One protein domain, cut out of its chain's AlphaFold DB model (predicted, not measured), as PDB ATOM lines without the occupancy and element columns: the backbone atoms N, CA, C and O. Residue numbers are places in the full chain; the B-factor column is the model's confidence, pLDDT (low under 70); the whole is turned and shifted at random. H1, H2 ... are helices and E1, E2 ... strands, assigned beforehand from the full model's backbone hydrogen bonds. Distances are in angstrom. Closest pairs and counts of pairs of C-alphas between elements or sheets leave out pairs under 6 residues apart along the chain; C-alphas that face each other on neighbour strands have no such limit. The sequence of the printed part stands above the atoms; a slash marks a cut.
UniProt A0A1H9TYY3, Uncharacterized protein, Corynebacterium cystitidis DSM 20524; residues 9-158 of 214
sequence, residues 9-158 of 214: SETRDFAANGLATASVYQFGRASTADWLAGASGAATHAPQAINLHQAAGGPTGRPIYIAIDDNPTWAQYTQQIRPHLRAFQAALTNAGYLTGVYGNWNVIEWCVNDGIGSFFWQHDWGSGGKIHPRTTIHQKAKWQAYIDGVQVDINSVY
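AT A GLANCE: This is residues 9 to 158 of the 214 residues of an uncharacterized protein of Corynebacterium cystitidis DSM 20524 (UniProt A0A1H9TYY3). What shape do the atoms make? A six-stranded sheet is curled like part of a barrel, with H3, H4 and H5 covering one face in two layers, helices over strands; the tip of hairpin E5 and E6, residues 146 to 151, sticks out, as do residues 13 to 18, of which 13 to 16 belong to H1. What is it built of? The printed part has 150 residues, with five named helices and six named strands in the order H1 E1 H2 H3 E2 H4 E3 H5 E4 E5 E6, class mixed. The mixed sheet runs E1 E2 E3 E4 E5 E6. How compact is it? It is compact, with a radius of gyration of the C-alphas of 15.1 A and spans of 44 by 36 by 29 A.

IN THESE COORDINATES: Where does the first half run? H1 is residues 9 to 16, from C-alpha 9 at (-30.857, 47.629, -56.047); E1 is 23 to 25, H2 34 to 37, H3 39 to 55 (24.3 A) and E2 63 to 67. What follows? H4 is residues 74 to 94 (28.1 A), E3 98 to 103, H5 105 to 113, E4 119 to 123, E5 137 to 147 (20.1 A) and E6 150 to 157 (21.2 A), ending at C-alpha 157 (-22.655, 26.015, -48.155).

HOW THE PARTS SIT: How do the strands pair? E1 to E5 are parallel neighbours in turn, with N 25 and O 65 at 2.8 A, N 66 and O 100 at 2.8 A, N 101 and O 119 at 2.9 A, and N 122 and O 137 at 2.8 A. E5 bends by 99 degrees at residue 141, and is antiparallel to E6, with N 138 and O 156 at 2.8 A. How do helices join the strands? E1, H2 H3, E2; E2, H4, E3; and E3, H5, E4 are strand-helix-strand units, parallel neighbour strands with helices between, each with a right-handed crossover. Where are the helices? H3 and H4 touch, closest at the C-alphas of Ala 39 and His 84, 4.2 A, at a steep tilt of 42 degrees, the same way; H2 touches both and only just grazes the sheet with residues 34 to 35, 5 pairs of C-alphas being within 10 A. H5 is on the sheet, close but not clearly touching H4, while H1 is not on the sheet. Are the helix backbones complete? H1 and H5 have every O i to N i+4 pair within hydrogen-bond range, H3 has 11 of 13 and H4 15 of 17, and H2 is too short for one.

THE WHOLE: How far does it reach? The two farthest C-alphas, of Ala 16 and Ala 75, are 45.2 A apart. Is it whole and sure? The printed part has no cut, the link E4 to E5 is long with 13 residues, and no printed residue is under 70 in pLDDT.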
ATOM      1  N   SER A   9     -32.091  47.147 -55.415       98.12
ATOM      2  CA  SER A   9     -30.857  47.629 -56.047       98.12
ATOM      3  C   SER A   9     -29.665  46.747 -55.689       98.12
ATOM      4  O   SER A   9     -28.889  46.395 -56.569       98.12
ATOM      5  N   GLU A  10     -29.563  46.349 -54.424       98.12
ATOM      6  CA  GLU A  10     -28.482  45.504 -53.916       98.12
ATOM      7  C   GLU A  10     -28.564  44.082 -54.484       98.12
ATOM      8  O   GLU A  10     -27.581  43.568 -55.004       98.12
ATOM      9  N   THR A  11     -29.746  43.463 -54.501       98.44
ATOM     10  CA  THR A  11     -29.887  42.102 -55.049       98.44
ATOM     11  C   THR A  11     -29.697  42.045 -56.562       98.44
ATOM     12  O   THR A  11     -29.237  41.031 -57.091       98.44
ATOM     13  N   ARG A  12     -30.016  43.131 -57.281       98.19
ATOM     14  CA  ARG A  12     -29.688  43.271 -58.707       98.19
ATOM     15  C   ARG A  12     -28.191  43.417 -58.933       98.19
ATOM     16  O   ARG A  12     -27.686  42.800 -59.864       98.19
ATOM     17  N   ASP A  13     -27.503  44.191 -58.100       98.31
ATOM     18  CA  ASP A  13     -26.046  44.319 -58.160       98.31
ATOM     19  C   ASP A  13     -25.355  42.977 -57.879       98.31
ATOM     20  O   ASP A  13     -24.498  42.545 -58.649       98.31
ATOM     21  N   PHE A  14     -25.811  42.237 -56.863       98.25
ATOM     22  CA  PHE A  14     -25.333  40.880 -56.591       98.25
ATOM     23  C   PHE A  14     -25.491  39.977 -57.816       98.25
ATOM     24  O   PHE A  14     -24.519  39.377 -58.273       98.25
ATOM     25  N   ALA A  15     -26.688  39.936 -58.403       97.56
ATOM     26  CA  ALA A  15     -26.949  39.110 -59.574       97.56
ATOM     27  C   ALA A  15     -26.134  39.532 -60.808       97.56
ATOM     28  O   ALA A  15     -25.645  38.664 -61.530       97.56
ATOM     29  N   ALA A  16     -25.938  40.836 -61.032       97.81
ATOM     30  CA  ALA A  16     -25.097  41.353 -62.114       97.81
ATOM     31  C   ALA A  16     -23.627  40.916 -61.979       97.81
ATOM     32  O   ALA A  16     -22.936  40.768 -62.985       97.81
ATOM     33  N   ASN A  17     -23.179  40.644 -60.751       98.00
ATOM     34  CA  ASN A  17     -21.840  40.152 -60.433       98.00
ATOM     35  C   ASN A  17     -21.790  38.627 -60.196       98.00
ATOM     36  O   ASN A  17     -20.809  38.112 -59.662       98.00
ATOM     37  N   GLY A  18     -22.833  37.884 -60.584       96.69
ATOM     38  CA  GLY A  18     -22.872  36.422 -60.463       96.69
ATOM     39  C   GLY A  18     -23.028  35.903 -59.028       96.69
ATOM     40  O   GLY A  18     -22.804  34.718 -58.779       96.69
ATOM     41  N   LEU A  19     -23.416  36.763 -58.085       97.62
ATOM     42  CA  LEU A  19     -23.687  36.401 -56.699       97.62
ATOM     43  C   LEU A  19     -25.171  36.065 -56.510       97.62
ATOM     44  O   LEU A  19     -26.062  36.728 -57.045       97.62
ATOM     45  N   ALA A  20     -25.435  35.034 -55.711       96.12
ATOM     46  CA  ALA A  20     -26.785  34.634 -55.333       96.12
ATOM     47  C   ALA A  20     -27.133  35.108 -53.912       96.12
ATOM     48  O   ALA A  20     -26.250  35.372 -53.099       96.12
ATOM     49  N   THR A  21     -28.428  35.185 -53.606       97.94
ATOM     50  CA  THR A  21     -28.948  35.694 -52.326       97.94
ATOM     51  C   THR A  21     -29.692  34.601 -51.551       97.94
ATOM     52  O   THR A  21     -30.410  33.801 -52.145       97.94
ATOM     53  N   ALA A  22     -29.556  34.590 -50.220       98.25
ATOM     54  CA  ALA A  22     -30.479  33.920 -49.293       98.25
ATOM     55  C   ALA A  22     -31.261  34.975 -48.509       98.25
ATOM     56  O   ALA A  22     -30.720  36.015 -48.137       98.25
ATOM     57  N   SER A  23     -32.525  34.687 -48.197       98.69
ATOM     58  CA  SER A  23     -33.316  35.530 -47.300       98.69
ATOM     59  C   SER A  23     -33.339  34.946 -45.899       98.69
ATOM     60  O   SER A  23     -33.779  33.818 -45.715       98.69
ATOM     61  N   VAL A  24     -32.917  35.733 -44.913       98.75
ATOM     62  CA  VAL A  24     -33.038  35.415 -43.487       98.75
ATOM     63  C   VAL A  24     -33.801  36.534 -42.791       98.75
ATOM     64  O   VAL A  24     -33.563  37.714 -43.057       98.75
ATOM     65  N   TYR A  25     -34.744  36.172 -41.927       98.88
ATOM     66  CA  TYR A  25     -35.535  37.118 -41.156       98.88
ATOM     67  C   TYR A  25     -35.184  37.022 -39.673       98.88
ATOM     68  O   TYR A  25     -35.320  35.967 -39.058       98.88
ATOM     69  N   GLN A  26     -34.764  38.160 -39.123       98.56
ATOM     70  CA  GLN A  26     -34.570  38.390 -37.697       98.56
ATOM     71  C   GLN A  26     -34.825  39.869 -37.412       98.56
ATOM     72  O   GLN A  26     -34.100  40.732 -37.936       98.56
ATOM     73  N   PHE A  27     -35.810  40.167 -36.573       98.06
ATOM     74  CA  PHE A  27     -36.105  41.524 -36.130       98.06
ATOM     75  C   PHE A  27     -35.489  41.803 -34.754       98.06
ATOM     76  O   PHE A  27     -34.615  42.666 -34.639       98.06
ATOM     77  N   GLY A  28     -35.904  41.061 -33.732       97.31
ATOM     78  CA  GLY A  28     -35.426  41.178 -32.361       97.31
ATOM     79  C   GLY A  28     -34.276  40.233 -32.010       97.31
ATOM     80  O   GLY A  28     -33.740  39.504 -32.849       97.31
ATOM     81  N   ARG A  29     -33.856  40.271 -30.741       96.38
ATOM     82  CA  ARG A  29     -32.758  39.444 -30.210       96.38
ATOM     83  C   ARG A  29     -32.883  39.277 -28.698       96.38
ATOM     84  O   ARG A  29     -33.318  40.204 -28.018       96.38
ATOM     85  N   ALA A  30     -32.430  38.142 -28.163       94.88
ATOM     86  CA  ALA A  30     -32.411  37.870 -26.725       94.88
ATOM     87  C   ALA A  30     -33.789  38.134 -26.081       94.88
ATOM     88  O   ALA A  30     -34.764  37.492 -26.451       94.88
ATOM     89  N   SER A  31     -33.917  39.110 -25.174       97.25
ATOM     90  CA  SER A  31     -35.189  39.433 -24.503       97.25
ATOM     91  C   SER A  31     -36.292  39.959 -25.431       97.25
ATOM     92  O   SER A  31     -37.426  40.118 -24.989       97.25
ATOM     93  N   THR A  32     -35.974  40.257 -26.693       97.69
ATOM     94  CA  THR A  32     -36.941  40.649 -27.726       97.69
ATOM     95  C   THR A  32     -36.973  39.679 -28.904       97.69
ATOM     96  O   THR A  32     -37.476  40.046 -29.958       97.69
ATOM     97  N   ALA A  33     -36.421  38.469 -28.766       98.44
ATOM     98  CA  ALA A  33     -36.389  37.503 -29.858       98.44
ATOM     99  C   ALA A  33     -37.798  37.196 -30.405       98.44
ATOM    100  O   ALA A  33     -38.747  36.985 -29.646       98.44
ATOM    101  N   ASP A  34     -37.907  37.138 -31.734       98.25
ATOM    102  CA  ASP A  34     -39.176  37.087 -32.480       98.25
ATOM    103  C   ASP A  34     -40.060  35.888 -32.085       98.25
ATOM    104  O   ASP A  34     -41.294  35.948 -32.109       98.25
ATOM    105  N   TRP A  35     -39.416  34.790 -31.684       98.44
ATOM    106  CA  TRP A  35     -40.056  33.535 -31.310       98.44
ATOM    107  C   TRP A  35     -40.650  33.538 -29.893       98.44
ATOM    108  O   TRP A  35     -41.467  32.666 -29.590       98.44
ATOM    109  N   LEU A  36     -40.301  34.502 -29.025       98.44
ATOM    110  CA  LEU A  36     -40.728  34.520 -27.616       98.44
ATOM    111  C   LEU A  36     -42.250  34.564 -27.454       98.44
ATOM    112  O   LEU A  36     -42.794  33.937 -26.545       98.44
ATOM    113  N   ALA A  37     -42.941  35.274 -28.344       97.50
ATOM    114  CA  ALA A  37     -44.396  35.397 -28.324       97.50
ATOM    115  C   ALA A  37     -45.117  34.178 -28.942       97.50
ATOM    116  O   ALA A  37     -46.345  34.141 -29.011       97.50
ATOM    117  N   GLY A  38     -44.384  33.169 -29.419       98.12
ATOM    118  CA  GLY A  38     -44.977  32.013 -30.078       98.12
ATOM    119  C   GLY A  38     -45.708  32.396 -31.368       98.12
ATOM    120  O   GLY A  38     -45.217  33.189 -32.177       98.12
ATOM    121  N   ALA A  39     -46.905  31.837 -31.559       97.44
ATOM    122  CA  ALA A  39     -47.712  32.055 -32.762       97.44
ATOM    123  C   ALA A  39     -48.114  33.529 -32.980       97.44
ATOM    124  O   ALA A  39     -48.182  33.973 -34.125       97.44
ATOM    125  N   SER A  40     -48.335  34.315 -31.917       96.69
ATOM    126  CA  SER A  40     -48.672  35.742 -32.064       96.69
ATOM    127  C   SER A  40     -47.488  36.566 -32.578       96.69
ATOM    128  O   SER A  40     -47.683  37.507 -33.349       96.69
ATOM    129  N   GLY A  41     -46.255  36.160 -32.249       95.38
ATOM    130  CA  GLY A  41     -45.044  36.723 -32.849       95.38
ATOM    131  C   GLY A  41     -45.034  36.523 -34.365       95.38
ATOM    132  O   GLY A  41     -44.826  37.471 -35.120       95.38
ATOM    133  N   ALA A  42     -45.364  35.319 -34.838       96.69
ATOM    134  CA  ALA A  42     -45.412  35.029 -36.272       96.69
ATOM    135  C   ALA A  42     -46.468  35.867 -37.016       96.69
ATOM    136  O   ALA A  42     -46.211  36.296 -38.137       96.69
ATOM    137  N   ALA A  43     -47.611  36.176 -36.392       93.62
ATOM    138  CA  ALA A  43     -48.623  37.057 -36.986       93.62
ATOM    139  C   ALA A  43     -48.100  38.482 -37.251       93.62
ATOM    140  O   ALA A  43     -48.551  39.143 -38.185       93.62
ATOM    141  N   THR A  44     -47.120  38.939 -36.465       96.31
ATOM    142  CA  THR A  44     -46.445  40.230 -36.672       96.31
ATOM    143  C   THR A  44     -45.317  40.116 -37.696       96.31
ATOM    144  O   THR A  44     -45.185  40.958 -38.585       96.31
ATOM    145  N   HIS A  45     -44.495  39.075 -37.577       98.56
ATOM    146  CA  HIS A  45     -43.229  38.964 -38.296       98.56
ATOM    147  C   HIS A  45     -43.357  38.350 -39.697       98.56
ATOM    148  O   HIS A  45     -42.654  38.777 -40.613       98.56
ATOM    149  N   ALA A  46     -44.274  37.402 -39.914       98.75
ATOM    150  CA  ALA A  46     -44.426  36.741 -41.211       98.75
ATOM    151  C   ALA A  46     -44.850  37.688 -42.344       98.75
ATOM    152  O   ALA A  46     -44.194  37.664 -43.389       98.75
ATOM    153  N   PRO A  47     -45.843  38.586 -42.162       98.69
ATOM    154  CA  PRO A  47     -46.180  39.566 -43.192       98.69
ATOM    155  C   PRO A  47     -44.997  40.476 -43.544       98.69
ATOM    156  O   PRO A  47     -44.783  40.797 -44.708       98.69
ATOM    157  N   GLN A  48     -44.184  40.856 -42.552       98.75
ATOM    158  CA  GLN A  48     -42.994  41.674 -42.784       98.75
ATOM    159  C   GLN A  48     -41.942  40.912 -43.590       98.75
ATOM    160  O   GLN A  48     -41.437  41.441 -44.575       98.75
ATOM    161  N   ALA A  49     -41.629  39.673 -43.206       98.81
ATOM    162  CA  ALA A  49     -40.658  38.843 -43.912       98.81
ATOM    163  C   ALA A  49     -41.032  38.648 -45.389       98.81
ATOM    164  O   ALA A  49     -40.185  38.826 -46.264       98.81
ATOM    165  N   ILE A  50     -42.309  38.358 -45.654       98.81
ATOM    166  CA  ILE A  50     -42.857  38.207 -47.007       98.81
ATOM    167  C   ILE A  50     -42.704  39.509 -47.801       98.81
ATOM    168  O   ILE A  50     -42.116  39.500 -48.883       98.81
ATOM    169  N   ASN A  51     -43.165  40.634 -47.244       98.75
ATOM    170  CA  ASN A  51     -43.104  41.931 -47.919       98.75
ATOM    171  C   ASN A  51     -41.662  42.354 -48.225       98.75
ATOM    172  O   ASN A  51     -41.387  42.882 -49.298       98.75
ATOM    173  N   LEU A  52     -40.729  42.114 -47.299       98.75
ATOM    174  CA  LEU A  52     -39.318  42.454 -47.480       98.75
ATOM    175  C   LEU A  52     -38.650  41.577 -48.543       98.75
ATOM    176  O   LEU A  52     -37.910  42.096 -49.374       98.75
ATOM    177  N   HIS A  53     -38.936  40.272 -48.555       98.62
ATOM    178  CA  HIS A  53     -38.439  39.369 -49.593       98.62
ATOM    179  C   HIS A  53     -38.937  39.793 -50.981       98.62
ATOM    180  O   HIS A  53     -38.137  39.947 -51.902       98.62
ATOM    181  N   GLN A  54     -40.235  40.082 -51.109       98.00
ATOM    182  CA  GLN A  54     -40.833  40.580 -52.351       98.00
ATOM    183  C   GLN A  54     -40.230  41.913 -52.794       98.00
ATOM    184  O   GLN A  54     -39.851  42.067 -53.955       98.00
ATOM    185  N   ALA A  55     -40.099  42.871 -51.872       98.31
ATOM    186  CA  ALA A  55     -39.528  44.183 -52.158       98.31
ATOM    187  C   ALA A  55     -38.061  44.101 -52.612       98.31
ATOM    188  O   ALA A  55     -37.621  44.938 -53.395       98.31
ATOM    189  N   ALA A  56     -37.321  43.082 -52.171       98.31
ATOM    190  CA  ALA A  56     -35.958  42.796 -52.609       98.31
ATOM    191  C   ALA A  56     -35.882  42.024 -53.943       98.31
ATOM    192  O   ALA A  56     -34.788  41.708 -54.410       98.31
ATOM    193  N   GLY A  57     -37.024  41.718 -54.570       97.69
ATOM    194  CA  GLY A  57     -37.114  40.955 -55.817       97.69
ATOM    195  C   GLY A  57     -37.041  39.439 -55.637       97.69
ATOM    196  O   GLY A  57     -36.869  38.729 -56.628       97.69
ATOM    197  N   GLY A  58     -37.154  38.948 -54.404       97.88
ATOM    198  CA  GLY A  58     -37.148  37.527 -54.092       97.88
ATOM    199  C   GLY A  58     -38.338  36.791 -54.730       97.88
ATOM    200  O   GLY A  58     -39.478  37.246 -54.589       97.88
ATOM    201  N   PRO A  59     -38.103  35.687 -55.464       97.00
ATOM    202  CA  PRO A  59     -39.159  34.953 -56.147       97.00
ATOM    203  C   PRO A  59     -39.845  33.935 -55.224       97.00
ATOM    204  O   PRO A  59     -39.256  33.412 -54.276       97.00
ATOM    205  N   THR A  60     -41.090  33.585 -55.545       96.50
ATOM    206  CA  THR A  60     -41.789  32.462 -54.905       96.50
ATOM    207  C   THR A  60     -41.084  31.126 -55.184       96.50
ATOM    208  O   THR A  60     -40.234  31.004 -56.069       96.50
ATOM    209  N   GLY A  61     -41.397  30.097 -54.396       96.19
ATOM    210  CA  GLY A  61     -40.722  28.796 -54.464       96.19
ATOM    211  C   GLY A  61     -39.298  28.798 -53.895       96.19
ATOM    212  O   GLY A  61     -38.527  27.870 -54.148       96.19
ATOM    213  N   ARG A  62     -38.922  29.837 -53.137       97.81
ATOM    214  CA  ARG A  62     -37.648  29.947 -52.411       97.81
ATOM    215  C   ARG A  62     -37.897  30.092 -50.905       97.81
ATOM    216  O   ARG A  62     -38.976  30.550 -50.516       97.81
ATOM    217  N   PRO A  63     -36.950  29.671 -50.049       98.50
ATOM    218  CA  PRO A  63     -37.119  29.776 -48.612       98.50
ATOM    219  C   PRO A  63     -36.849  31.182 -48.081       98.50
ATOM    220  O   PRO A  63     -35.962  31.893 -48.554       98.50
ATOM    221  N   ILE A  64     -37.558  31.519 -47.007       98.88
ATOM    222  CA  ILE A  64     -37.128  32.544 -46.057       98.88
ATOM    223  C   ILE A  64     -36.709  31.820 -44.777       98.88
ATOM    224  O   ILE A  64     -37.508  31.095 -44.185       98.88
ATOM    225  N   TYR A  65     -35.448  31.981 -44.374       98.94
ATOM    226  CA  TYR A  65     -34.900  31.395 -43.154       98.94
ATOM    227  C   TYR A  65     -35.361  32.188 -41.932       98.94
ATOM    228  O   TYR A  65     -35.000  33.353 -41.774       98.94
ATOM    229  N   ILE A  66     -36.157  31.569 -41.066       98.88
ATOM    230  CA  ILE A  66     -36.656  32.199 -39.841       98.88
ATOM    231  C   ILE A  66     -35.641  31.969 -38.731       98.88
ATOM    232  O   ILE A  66     -35.278  30.823 -38.454       98.88
ATOM    233  N   ALA A  67     -35.145  33.055 -38.140       98.81
ATOM    234  CA  ALA A  67     -34.054  32.989 -37.185       98.81
ATOM    235  C   ALA A  67     -34.516  32.633 -35.772       98.81
ATOM    236  O   ALA A  67     -35.271  33.361 -35.131       98.81
ATOM    237  N   ILE A  68     -33.960  31.541 -35.263       98.81
ATOM    238  CA  ILE A  68     -33.888  31.209 -33.847       98.81
ATOM    239  C   ILE A  68     -32.445  31.495 -33.407       98.81
ATOM    240  O   ILE A  68     -31.639  30.581 -33.297       98.81
ATOM    241  N   ASP A  69     -32.107  32.777 -33.225       98.19
ATOM    242  CA  ASP A  69     -30.766  33.265 -32.826       98.19
ATOM    243  C   ASP A  69     -30.500  33.062 -31.322       98.19
ATOM    244  O   ASP A  69     -30.175  33.990 -30.582       98.19
ATOM    245  N   ASP A  70     -30.709  31.832 -30.854       98.56
ATOM    246  CA  ASP A  70     -30.642  31.455 -29.447       98.56
ATOM    247  C   ASP A  70     -30.159  30.007 -29.274       98.56
ATOM    248  O   ASP A  70     -30.170  29.195 -30.199       98.56
ATOM    249  N   ASN A  71     -29.776  29.650 -28.044       98.62
ATOM    250  CA  ASN A  71     -29.610  28.257 -27.629       98.62
ATOM    251  C   ASN A  71     -30.777  27.828 -26.722       98.62
ATOM    252  O   ASN A  71     -30.627  27.828 -25.494       98.62
ATOM    253  N   PRO A  72     -31.954  27.522 -27.297       98.50
ATOM    254  CA  PRO A  72     -33.154  27.270 -26.519       98.50
ATOM    255  C   PRO A  72     -33.125  25.905 -25.831       98.50
ATOM    256  O   PRO A  72     -32.586  24.915 -26.329       98.50
ATOM    257  N   THR A  73     -33.809  25.839 -24.697       98.75
ATOM    258  CA  THR A  73     -34.194  24.580 -24.058       98.75
ATOM    259  C   THR A  73     -35.323  23.894 -24.833       98.75
ATOM    260  O   THR A  73     -36.077  24.529 -25.574       98.75
ATOM    261  N   TRP A  74     -35.522  22.598 -24.587       98.62
ATOM    262  CA  TRP A  74     -36.672  21.860 -25.122       98.62
ATOM    263  C   TRP A  74     -38.029  22.476 -24.723       98.62
ATOM    264  O   TRP A  74     -38.977  22.479 -25.510       98.62
ATOM    265  N   ALA A  75     -38.130  23.042 -23.516       98.81
ATOM    266  CA  ALA A  75     -39.344  23.719 -23.061       98.81
ATOM    267  C   ALA A  75     -39.637  24.976 -23.898       98.81
ATOM    268  O   ALA A  75     -40.748  25.126 -24.405       98.81
ATOM    269  N   GLN A  76     -38.632  25.829 -24.128       98.81
ATOM    270  CA  GLN A  76     -38.766  26.993 -25.016       98.81
ATOM    271  C   GLN A  76     -39.117  26.567 -26.443       98.81
ATOM    272  O   GLN A  76     -39.965  27.188 -27.086       98.81
ATOM    273  N   TYR A  77     -38.530  25.467 -26.926       98.88
ATOM    274  CA  TYR A  77     -38.891  24.934 -28.231       98.88
ATOM    275  C   TYR A  77     -40.372  24.553 -28.302       98.88
ATOM    276  O   TYR A  77     -41.125  25.090 -29.112       98.88
ATOM    277  N   THR A  78     -40.817  23.662 -27.422       98.81
ATOM    278  CA  THR A  78     -42.176  23.105 -27.468       98.81
ATOM    279  C   THR A  78     -43.275  24.129 -27.200       98.81
ATOM    280  O   THR A  78     -44.363  23.990 -27.772       98.81
ATOM    281  N   GLN A  79     -43.003  25.127 -26.354       98.62
ATOM    282  CA  GLN A  79     -43.982  26.115 -25.897       98.62
ATOM    283  C   GLN A  79     -43.983  27.403 -26.729       98.62
ATOM    284  O   GLN A  79     -45.026  28.042 -26.833       98.62
ATOM    285  N   GLN A  80     -42.850  27.790 -27.329       98.69
ATOM    286  CA  GLN A  80     -42.704  29.091 -27.999       98.69
ATOM    287  C   GLN A  80     -42.237  28.935 -29.451       98.69
ATOM    288  O   GLN A  80     -42.960  29.309 -30.374       98.69
ATOM    289  N   ILE A  81     -41.082  28.313 -29.694       98.88
ATOM    290  CA  ILE A  81     -40.497  28.252 -31.048       98.88
ATOM    291  C   ILE A  81     -41.347  27.405 -31.996       98.88
ATOM    292  O   ILE A  81     -41.637  27.828 -33.109       98.88
ATOM    293  N   ARG A  82     -41.799  26.227 -31.567       98.88
ATOM    294  CA  ARG A  82     -42.625  25.331 -32.381       98.88
ATOM    295  C   ARG A  82     -43.937  25.990 -32.835       98.88
ATOM    296  O   ARG A  82     -44.196  25.974 -34.041       98.88
ATOM    297  N   PRO A  83     -44.773  26.587 -31.956       98.81
ATOM    298  CA  PRO A  83     -45.961  27.305 -32.419       98.81
ATOM    299  C   PRO A  83     -45.624  28.547 -33.256       98.81
ATOM    300  O   PRO A  83     -46.349  28.825 -34.210       98.81
ATOM    301  N   HIS A  84     -44.524  29.252 -32.964       98.81
ATOM    302  CA  HIS A  84     -44.044  30.359 -33.796       98.81
ATOM    303  C   HIS A  84     -43.741  29.902 -35.230       98.81
ATOM    304  O   HIS A  84     -44.340  30.401 -36.181       98.81
ATOM    305  N   LEU A  85     -42.870  28.904 -35.388       98.94
ATOM    306  CA  LEU A  85     -42.438  28.406 -36.692       98.94
ATOM    307  C   LEU A  85     -43.575  27.743 -37.475       98.94
ATOM    308  O   LEU A  85     -43.634  27.911 -38.687       98.94
ATOM    309  N   ARG A  86     -44.519  27.048 -36.821       98.88
ATOM    310  CA  ARG A  86     -45.703  26.505 -37.515       98.88
ATOM    311  C   ARG A  86     -46.598  27.601 -38.087       98.88
ATOM    312  O   ARG A  86     -47.030  27.491 -39.233       98.88
ATOM    313  N   ALA A  87     -46.857  28.655 -37.314       98.81
ATOM    314  CA  ALA A  87     -47.638  29.792 -37.792       98.81
ATOM    315  C   ALA A  87     -46.914  30.523 -38.939       98.81
ATOM    316  O   ALA A  87     -47.533  30.855 -39.950       98.81
ATOM    317  N   PHE A  88     -45.592  30.688 -38.828       98.75
ATOM    318  CA  PHE A  88     -44.765  31.269 -39.886       98.75
ATOM    319  C   PHE A  88     -44.777  30.412 -41.162       98.75
ATOM    320  O   PHE A  88     -44.979  30.938 -42.254       98.75
ATOM    321  N   GLN A  89     -44.642  29.089 -41.031       98.88
ATOM    322  CA  GLN A  89     -44.676  28.145 -42.150       98.88
ATOM    323  C   GLN A  89     -46.008  28.167 -42.896       98.88
ATOM    324  O   GLN A  89     -46.020  28.120 -44.127       98.88
ATOM    325  N   ALA A  90     -47.124  28.267 -42.172       98.81
ATOM    326  CA  ALA A  90     -48.439  28.404 -42.785       98.81
ATOM    327  C   ALA A  90     -48.541  29.708 -43.596       98.81
ATOM    328  O   ALA A  90     -48.976  29.686 -44.746       98.81
ATOM    329  N   ALA A  91     -48.082  30.832 -43.034       98.81
ATOM    330  CA  ALA A  91     -48.086  32.121 -43.725       98.81
ATOM    331  C   ALA A  91     -47.197  32.120 -44.983       98.81
ATOM    332  O   ALA A  91     -47.629  32.586 -46.035       98.81
ATOM    333  N   LEU A  92     -45.986  31.554 -44.898       98.81
ATOM    334  CA  LEU A  92     -45.072  31.434 -46.039       98.81
ATOM    335  C   LEU A  92     -45.650  30.546 -47.137       98.81
ATOM    336  O   LEU A  92     -45.681  30.965 -48.292       98.81
ATOM    337  N   THR A  93     -46.167  29.370 -46.772       98.69
ATOM    338  CA  THR A  93     -46.813  28.449 -47.719       98.69
ATOM    339  C   THR A  93     -47.965  29.136 -48.450       98.69
ATOM    340  O   THR A  93     -48.026  29.088 -49.676       98.69
ATOM    341  N   ASN A  94     -48.837  29.841 -47.721       98.50
ATOM    342  CA  ASN A  94     -49.961  30.574 -48.310       98.50
ATOM    343  C   ASN A  94     -49.515  31.687 -49.272       98.50
ATOM    344  O   ASN A  94     -50.235  32.009 -50.212       98.50
ATOM    345  N   ALA A  95     -48.335  32.265 -49.050       98.06
ATOM    346  CA  ALA A  95     -47.742  33.277 -49.918       98.06
ATOM    347  C   ALA A  95     -46.845  32.688 -51.031       98.06
ATOM    348  O   ALA A  95     -46.246  33.441 -51.796       98.06
ATOM    349  N   GLY A  96     -46.759  31.357 -51.145       97.88
ATOM    350  CA  GLY A  96     -45.984  30.666 -52.179       97.88
ATOM    351  C   GLY A  96     -44.487  30.532 -51.880       97.88
ATOM    352  O   GLY A  96     -43.708  30.290 -52.801       97.88
ATOM    353  N   TYR A  97     -44.060  30.685 -50.628       98.44
ATOM    354  CA  TYR A  97     -42.666  30.530 -50.200       98.44
ATOM    355  C   TYR A  97     -42.441  29.234 -49.431       98.44
ATOM    356  O   TYR A  97     -43.362  28.624 -48.890       98.44
ATOM    357  N   LEU A  98     -41.174  28.834 -49.352       98.56
ATOM    358  CA  LEU A  98     -40.739  27.713 -48.529       98.56
ATOM    359  C   LEU A  98     -40.285  28.223 -47.158       98.56
ATOM    360  O   LEU A  98     -39.932  29.389 -46.985       98.56
ATOM    361  N   THR A  99     -40.286  27.341 -46.162       98.81
ATOM    362  CA  THR A  99     -39.809  27.688 -44.818       98.81
ATOM    363  C   THR A  99     -38.373  27.221 -44.652       98.81
ATOM    364  O   THR A  99     -38.092  26.026 -44.751       98.81
ATOM    365  N   GLY A 100     -37.466  28.161 -44.396       98.88
ATOM    366  CA  GLY A 100     -36.138  27.865 -43.880       98.88
ATOM    367  C   GLY A 100     -36.089  28.088 -42.369       98.88
ATOM    368  O   GLY A 100     -36.831  28.918 -41.844       98.88
ATOM    369  N   VAL A 101     -35.193  27.404 -41.666       98.94
ATOM    370  CA  VAL A 101     -34.924  27.653 -40.242       98.94
ATOM    371  C   VAL A 101     -33.443  27.954 -40.065       98.94
ATOM    372  O   VAL A 101     -32.601  27.150 -40.465       98.94
ATOM    373  N   TYR A 102     -33.129  29.111 -39.482       98.94
ATOM    374  CA  TYR A 102     -31.805  29.385 -38.928       98.94
ATOM    375  C   TYR A 102     -31.823  29.015 -37.445       98.94
ATOM    376  O   TYR A 102     -32.664  29.517 -36.703       98.94
ATOM    377  N   GLY A 103     -30.947  28.112 -37.016       98.81
ATOM    378  CA  GLY A 103     -30.955  27.597 -35.646       98.81
ATOM    379  C   GLY A 103     -29.781  26.668 -35.359       98.81
ATOM    380  O   GLY A 103     -29.051  26.266 -36.263       98.81
ATOM    381  N   ASN A 104     -29.575  26.309 -34.096       98.88
ATOM    382  CA  ASN A 104     -28.547  25.334 -33.737       98.88
ATOM    383  C   ASN A 104     -28.949  23.899 -34.101       98.88
ATOM    384  O   ASN A 104     -30.080  23.629 -34.511       98.88
ATOM    385  N   TRP A 105     -28.020  22.961 -33.911       98.81
ATOM    386  CA  TRP A 105     -28.228  21.544 -34.209       98.81
ATOM    387  C   TRP A 105     -29.515  20.981 -33.584       98.81
ATOM    388  O   TRP A 105     -30.257  20.277 -34.261       98.81
ATOM    389  N   ASN A 106     -29.808  21.314 -32.319       98.81
ATOM    390  CA  ASN A 106     -30.988  20.796 -31.621       98.81
ATOM    391  C   ASN A 106     -32.282  21.376 -32.199       98.81
ATOM    392  O   ASN A 106     -33.229  20.633 -32.425       98.81
ATOM    393  N   VAL A 107     -32.318  22.683 -32.478       98.94
ATOM    394  CA  VAL A 107     -33.478  23.325 -33.115       98.94
ATOM    395  C   VAL A 107     -33.766  22.688 -34.470       98.94
ATOM    396  O   VAL A 107     -34.921  22.385 -34.759       98.94
ATOM    397  N   ILE A 108     -32.728  22.453 -35.278       98.94
ATOM    398  CA  ILE A 108     -32.870  21.793 -36.580       98.94
ATOM    399  C   ILE A 108     -33.410  20.369 -36.406       98.94
ATOM    400  O   ILE A 108     -34.397  20.026 -37.051       98.94
ATOM    401  N   GLU A 109     -32.821  19.569 -35.515       98.88
ATOM    402  CA  GLU A 109     -33.265  18.197 -35.226       98.88
ATOM    403  C   GLU A 109     -34.746  18.163 -34.810       98.88
ATOM    404  O   GLU A 109     -35.540  17.376 -35.326       98.88
ATOM    405  N   TRP A 110     -35.157  19.059 -33.912       98.88
ATOM    406  CA  TRP A 110     -36.545  19.138 -33.464       98.88
ATOM    407  C   TRP A 110     -37.499  19.569 -34.580       98.88
ATOM    408  O   TRP A 110     -38.560  18.966 -34.737       98.88
ATOM    409  N   CYS A 111     -37.112  20.554 -35.395       98.94
ATOM    410  CA  CYS A 111     -37.910  20.995 -36.538       98.94
ATOM    411  C   CYS A 111     -38.080  19.877 -37.574       98.94
ATOM    412  O   CYS A 111     -39.189  19.660 -38.058       98.94
ATOM    413  N   VAL A 112     -37.011  19.132 -37.876       98.81
ATOM    414  CA  VAL A 112     -37.052  17.982 -38.792       98.81
ATOM    415  C   VAL A 112     -38.027  16.921 -38.287       98.81
ATOM    416  O   VAL A 112     -38.876  16.471 -39.057       98.81
ATOM    417  N   ASN A 113     -37.958  16.570 -37.000       98.75
ATOM    418  CA  ASN A 113     -38.859  15.589 -36.391       98.75
ATOM    419  C   ASN A 113     -40.326  16.058 -36.367       98.75
ATOM    420  O   ASN A 113     -41.235  15.241 -36.503       98.75
ATOM    421  N   ASP A 114     -40.567  17.366 -36.249       98.81
ATOM    422  CA  ASP A 114     -41.913  17.954 -36.230       98.81
ATOM    423  C   ASP A 114     -42.471  18.324 -37.620       98.81
ATOM    424  O   ASP A 114     -43.596  18.840 -37.703       98.81
ATOM    425  N   GLY A 115     -41.713  18.092 -38.699       98.69
ATOM    426  CA  GLY A 115     -42.105  18.445 -40.069       98.69
ATOM    427  C   GLY A 115     -42.153  19.958 -40.332       98.69
ATOM    428  O   GLY A 115     -43.012  20.439 -41.076       98.69
ATOM    429  N   ILE A 116     -41.273  20.721 -39.682       98.88
ATOM    430  CA  ILE A 116     -41.170  22.178 -39.793       98.88
ATOM    431  C   ILE A 116     -39.914  22.534 -40.592       98.88
ATOM    432  O   ILE A 116     -38.802  22.160 -40.229       98.88
ATOM    433  N   GLY A 117     -40.088  23.317 -41.652       98.38
ATOM    434  CA  GLY A 117     -39.014  23.754 -42.533       98.38
ATOM    435  C   GLY A 117     -38.579  22.695 -43.550       98.38
ATOM    436  O   GLY A 117     -38.672  21.489 -43.335       98.38
ATOM    437  N   SER A 118     -38.079  23.169 -44.689       97.88
ATOM    438  CA  SER A 118     -37.453  22.344 -45.729       97.88
ATOM    439  C   SER A 118     -35.992  22.716 -45.993       97.88
ATOM    440  O   SER A 118     -35.274  21.924 -46.603       97.88
ATOM    441  N   PHE A 119     -35.537  23.863 -45.480       98.75
ATOM    442  CA  PHE A 119     -34.163  24.360 -45.580       98.75
ATOM    443  C   PHE A 119     -33.613  24.708 -44.196       98.75
ATOM    444  O   PHE A 119     -34.334  25.259 -43.365       98.75
ATOM    445  N   PHE A 120     -32.334  24.420 -43.940       98.88
ATOM    446  CA  PHE A 120     -31.752  24.572 -42.604       98.88
ATOM    447  C   PHE A 120     -30.390  25.262 -42.652       98.88
ATOM    448  O   PHE A 120     -29.447  24.761 -43.267       98.88
ATOM    449  N   TRP A 121     -30.300  26.405 -41.974       98.88
ATOM    450  CA  TRP A 121     -29.071  27.161 -41.786       98.88
ATOM    451  C   TRP A 121     -28.600  26.999 -40.339       98.88
ATOM    452  O   TRP A 121     -29.173  27.562 -39.412       98.88
ATOM    453  N   GLN A 122     -27.552  26.208 -40.135       98.88
ATOM    454  CA  GLN A 122     -27.034  25.937 -38.803       98.88
ATOM    455  C   GLN A 122     -26.176  27.089 -38.272       98.88
ATOM    456  O   GLN A 122     -25.296  27.569 -38.984       98.88
ATOM    457  N   HIS A 123     -26.340  27.444 -36.997       98.81
ATOM    458  CA  HIS A 123     -25.325  28.170 -36.223       98.81
ATOM    459  C   HIS A 123     -24.704  27.299 -35.124       98.81
ATOM    460  O   HIS A 123     -25.266  26.291 -34.693       98.81
ATOM    461  N   ASP A 124     -23.532  27.694 -34.631       98.31
ATOM    462  CA  ASP A 124     -22.749  26.879 -33.692       98.31
ATOM    463  C   ASP A 124     -23.186  26.982 -32.220       98.31
ATOM    464  O   ASP A 124     -22.875  26.097 -31.415       98.31
ATOM    465  N   TRP A 125     -23.907  28.040 -31.827       98.25
ATOM    466  CA  TRP A 125     -24.311  28.228 -30.428       98.25
ATOM    467  C   TRP A 125     -25.250  27.114 -29.931       98.25
ATOM    468  O   TRP A 125     -26.434  27.086 -30.247       98.25
ATOM    469  N   GLY A 126     -24.714  26.200 -29.117       97.94
ATOM    470  CA  GLY A 126     -25.449  25.036 -28.605       97.94
ATOM    471  C   GLY A 126     -25.343  23.779 -29.474       97.94
ATOM    472  O   GLY A 126     -25.873  22.739 -29.097       97.94
ATOM    473  N   SER A 127     -24.615  23.830 -30.596       98.19
ATOM    474  CA  SER A 127     -24.471  22.698 -31.530       98.19
ATOM    475  C   SER A 127     -23.431  21.658 -31.093       98.19
ATOM    476  O   SER A 127     -23.395  20.549 -31.624       98.19
ATOM    477  N   GLY A 128     -22.580  21.979 -30.112       96.56
ATOM    478  CA  GLY A 128     -21.606  21.033 -29.549       96.56
ATOM    479  C   GLY A 128     -20.588  20.506 -30.567       96.56
ATOM    480  O   GLY A 128     -20.168  19.359 -30.464       96.56
ATOM    481  N   GLY A 129     -20.243  21.310 -31.580       95.56
ATOM    482  CA  GLY A 129     -19.325  20.928 -32.660       95.56
ATOM    483  C   GLY A 129     -19.911  19.971 -33.704       95.56
ATOM    484  O   GLY A 129     -19.191  19.545 -34.605       95.56
ATOM    485  N   LYS A 130     -21.199  19.620 -33.603       97.94
ATOM    486  CA  LYS A 130     -21.889  18.768 -34.577       97.94
ATOM    487  C   LYS A 130     -22.395  19.590 -35.758       97.94
ATOM    488  O   LYS A 130     -22.822  20.726 -35.579       97.94
ATOM    489  N   ILE A 131     -22.436  18.979 -36.940       98.25
ATOM    490  CA  ILE A 131     -23.144  19.508 -38.113       98.25
ATOM    491  C   ILE A 131     -24.331  18.598 -38.406       98.25
ATOM    492  O   ILE A 131     -24.179  17.383 -38.520       98.25
ATOM    493  N   HIS A 132     -25.526  19.179 -38.474       98.62
ATOM    494  CA  HIS A 132     -26.748  18.437 -38.732       98.62
ATOM    495  C   HIS A 132     -26.796  18.007 -40.212       98.62
ATOM    496  O   HIS A 132     -26.579  18.854 -41.080       98.62
ATOM    497  N   PRO A 133     -27.116  16.741 -40.543       98.06
ATOM    498  CA  PRO A 133     -27.049  16.224 -41.920       98.06
ATOM    499  C   PRO A 133     -28.034  16.888 -42.896       98.06
ATOM    500  O   PRO A 133     -27.851  16.820 -44.105       98.06
ATOM    501  N   ARG A 134     -29.083  17.541 -42.383       98.12
ATOM    502  CA  ARG A 134     -30.042  18.334 -43.180       98.12
ATOM    503  C   ARG A 134     -29.622  19.792 -43.407       98.12
ATOM    504  O   ARG A 134     -30.354  20.519 -44.071       98.12
ATOM    505  N   THR A 135     -28.498  20.227 -42.844       98.06
ATOM    506  CA  THR A 135     -27.997  21.601 -42.988       98.06
ATOM    507  C   THR A 135     -27.553  21.875 -44.418       98.06
ATOM    508  O   THR A 135     -26.715  21.157 -44.958       98.06
ATOM    509  N   THR A 136     -28.062  22.952 -45.010       98.12
ATOM    510  CA  THR A 136     -27.648  23.447 -46.331       98.12
ATOM    511  C   THR A 136     -26.624  24.578 -46.223       98.12
ATOM    512  O   THR A 136     -25.771  24.709 -47.100       98.12
ATOM    513  N   ILE A 137     -26.682  25.368 -45.145       98.75
ATOM    514  CA  ILE A 137     -25.787  26.500 -44.864       98.75
ATOM    515  C   ILE A 137     -25.318  26.418 -43.409       98.75
ATOM    516  O   ILE A 137     -26.118  26.155 -42.522       98.75
ATOM    517  N   HIS A 138     -24.047  26.676 -43.128       98.69
ATOM    518  CA  HIS A 138     -23.503  26.633 -41.773       98.69
ATOM    519  C   HIS A 138     -22.689  27.884 -41.443       98.69
ATOM    520  O   HIS A 138     -21.675  28.164 -42.084       98.69
ATOM    521  N   GLN A 139     -23.119  28.600 -40.404       98.50
ATOM    522  CA  GLN A 139     -22.397  29.701 -39.785       98.50
ATOM    523  C   GLN A 139     -21.470  29.173 -38.690       98.50
ATOM    524  O   GLN A 139     -21.913  28.839 -37.586       98.50
ATOM    525  N   LYS A 140     -20.169  29.140 -38.980       94.25
ATOM    526  CA  LYS A 140     -19.170  28.738 -37.992       94.25
ATOM    527  C   LYS A 140     -18.924  29.873 -36.998       94.25
ATOM    528  O   LYS A 140     -18.646  31.007 -37.390       94.25
ATOM    529  N   ALA A 141     -18.986  29.579 -35.702       93.25
ATOM    530  CA  ALA A 141     -18.783  30.587 -34.667       93.25
ATOM    531  C   ALA A 141     -17.398  31.237 -34.785       93.25
ATOM    532  O   ALA A 141     -16.384  30.558 -34.967       93.25
ATOM    533  N   LYS A 142     -17.359  32.564 -34.600       92.75
ATOM    534  CA  LYS A 142     -16.139  33.395 -34.622       92.75
ATOM    535  C   LYS A 142     -15.416  33.439 -35.975       92.75
ATOM    536  O   LYS A 142     -14.304  33.957 -36.042       92.75
ATOM    537  N   TRP A 143     -16.010  32.915 -37.044       96.50
ATOM    538  CA  TRP A 143     -15.497  33.096 -38.399       96.50
ATOM    539  C   TRP A 143     -16.110  34.340 -39.021       96.50
ATOM    540  O   TRP A 143     -17.233  34.328 -39.519       96.50
ATOM    541  N   GLN A 144     -15.344  35.424 -38.951       97.19
ATOM    542  CA  GLN A 144     -15.739  36.746 -39.405       97.19
ATOM    543  C   GLN A 144     -14.625  37.368 -40.239       97.19
ATOM    544  O   GLN A 144     -13.446  37.075 -40.037       97.19
ATOM    545  N   ALA A 145     -15.007  38.248 -41.155       97.38
ATOM    546  CA  ALA A 145     -14.092  39.070 -41.935       97.38
ATOM    547  C   ALA A 145     -14.604  40.510 -41.999       97.38
ATOM    548  O   ALA A 145     -15.694  40.816 -41.515       97.38
ATOM    549  N   TYR A 146     -13.811  41.389 -42.606       97.75
ATOM    550  CA  TYR A 146     -14.241  42.728 -42.984       97.75
ATOM    551  C   TYR A 146     -14.186  42.855 -44.503       97.75
ATOM    552  O   TYR A 146     -13.155  42.560 -45.104       97.75
ATOM    553  N   ILE A 147     -15.285  43.304 -45.104       96.06
ATOM    554  CA  ILE A 147     -15.374  43.668 -46.522       96.06
ATOM    555  C   ILE A 147     -15.736  45.148 -46.553       96.06
ATOM    556  O   ILE A 147     -16.753  45.535 -45.985       96.06
ATOM    557  N   ASP A 148     -14.859  45.981 -47.113       95.56
ATOM    558  CA  ASP A 148     -15.033  47.440 -47.191       95.56
ATOM    559  C   ASP A 148     -15.444  48.096 -45.855       95.56
ATOM    560  O   ASP A 148     -16.295  48.981 -45.781       95.56
ATOM    561  N   GLY A 149     -14.837  47.631 -44.758       95.81
ATOM    562  CA  GLY A 149     -15.094  48.134 -43.404       95.81
ATOM    563  C   GLY A 149     -16.372  47.603 -42.739       95.81
ATOM    564  O   GLY A 149     -16.636  47.940 -41.585       95.81
ATOM    565  N   VAL A 150     -17.141  46.742 -43.409       96.56
ATOM    566  CA  VAL A 150     -18.310  46.055 -42.844       96.56
ATOM    567  C   VAL A 150     -17.895  44.681 -42.327       96.56
ATOM    568  O   VAL A 150     -17.359  43.866 -43.074       96.56
ATOM    569  N   GLN A 151     -18.148  44.417 -41.044       96.69
ATOM    570  CA  GLN A 151     -17.949  43.087 -40.472       96.69
ATOM    571  C   GLN A 151     -18.996  42.117 -41.032       96.69
ATOM    572  O   GLN A 151     -20.192  42.411 -40.995       96.69
ATOM    573  N   VAL A 152     -18.547  40.962 -41.514       97.56
ATOM    574  CA  VAL A 152     -19.396  39.909 -42.077       97.56
ATOM    575  C   VAL A 152     -19.149  38.585 -41.367       97.56
ATOM    576  O   VAL A 152     -18.008  38.259 -41.038       97.56
ATOM    577  N   ASP A 153     -20.213  37.810 -41.164       97.62
ATOM    578  CA  ASP A 153     -20.109  36.416 -40.741       97.62
ATOM    579  C   ASP A 153     -19.905  35.516 -41.964       97.62
ATOM    580  O   ASP A 153     -20.604  35.642 -42.975       97.62
ATOM    581  N   ILE A 154     -18.963  34.581 -41.871       97.81
ATOM    582  CA  ILE A 154     -18.657  33.647 -42.957       97.81
ATOM    583  C   ILE A 154     -19.503  32.385 -42.799       97.81
ATOM    584  O   ILE A 154     -19.537  31.760 -41.737       97.81
ATOM    585  N   ASN A 155     -20.141  31.978 -43.895       98.50
ATOM    586  CA  ASN A 155     -21.001  30.804 -43.953       98.50
ATOM    587  C   ASN A 155     -20.483  29.814 -44.995       98.50
ATOM    588  O   ASN A 155     -20.108  30.204 -46.098       98.50
ATOM    589  N   SER A 156     -20.473  28.529 -44.650       98.19
ATOM    590  CA  SER A 156     -20.187  27.440 -45.588       98.19
ATOM    591  C   SER A 156     -21.487  26.892 -46.163       98.19
ATOM    592  O   SER A 156     -22.445  26.683 -45.423       98.19
ATOM    593  N   VAL A 157     -21.516  26.632 -47.465       98.06
ATOM    594  CA  VAL A 157     -22.655  26.015 -48.155       98.06
ATOM    595  C   VAL A 157     -22.357  24.534 -48.383       98.06
ATOM    596  O   VAL A 157     -21.281  24.190 -48.867       98.06
ATOM    597  N   TYR A 158     -23.308  23.666 -48.042       97.00
ATOM    598  CA  TYR A 158     -23.175  22.205 -48.136       97.00
ATOM    599  C   TYR A 158     -24.122  21.551 -49.147       97.00
ATOM    600  O   TYR A 158     -24.018  20.350 -49.386       97.00
TER     601      TYR A 158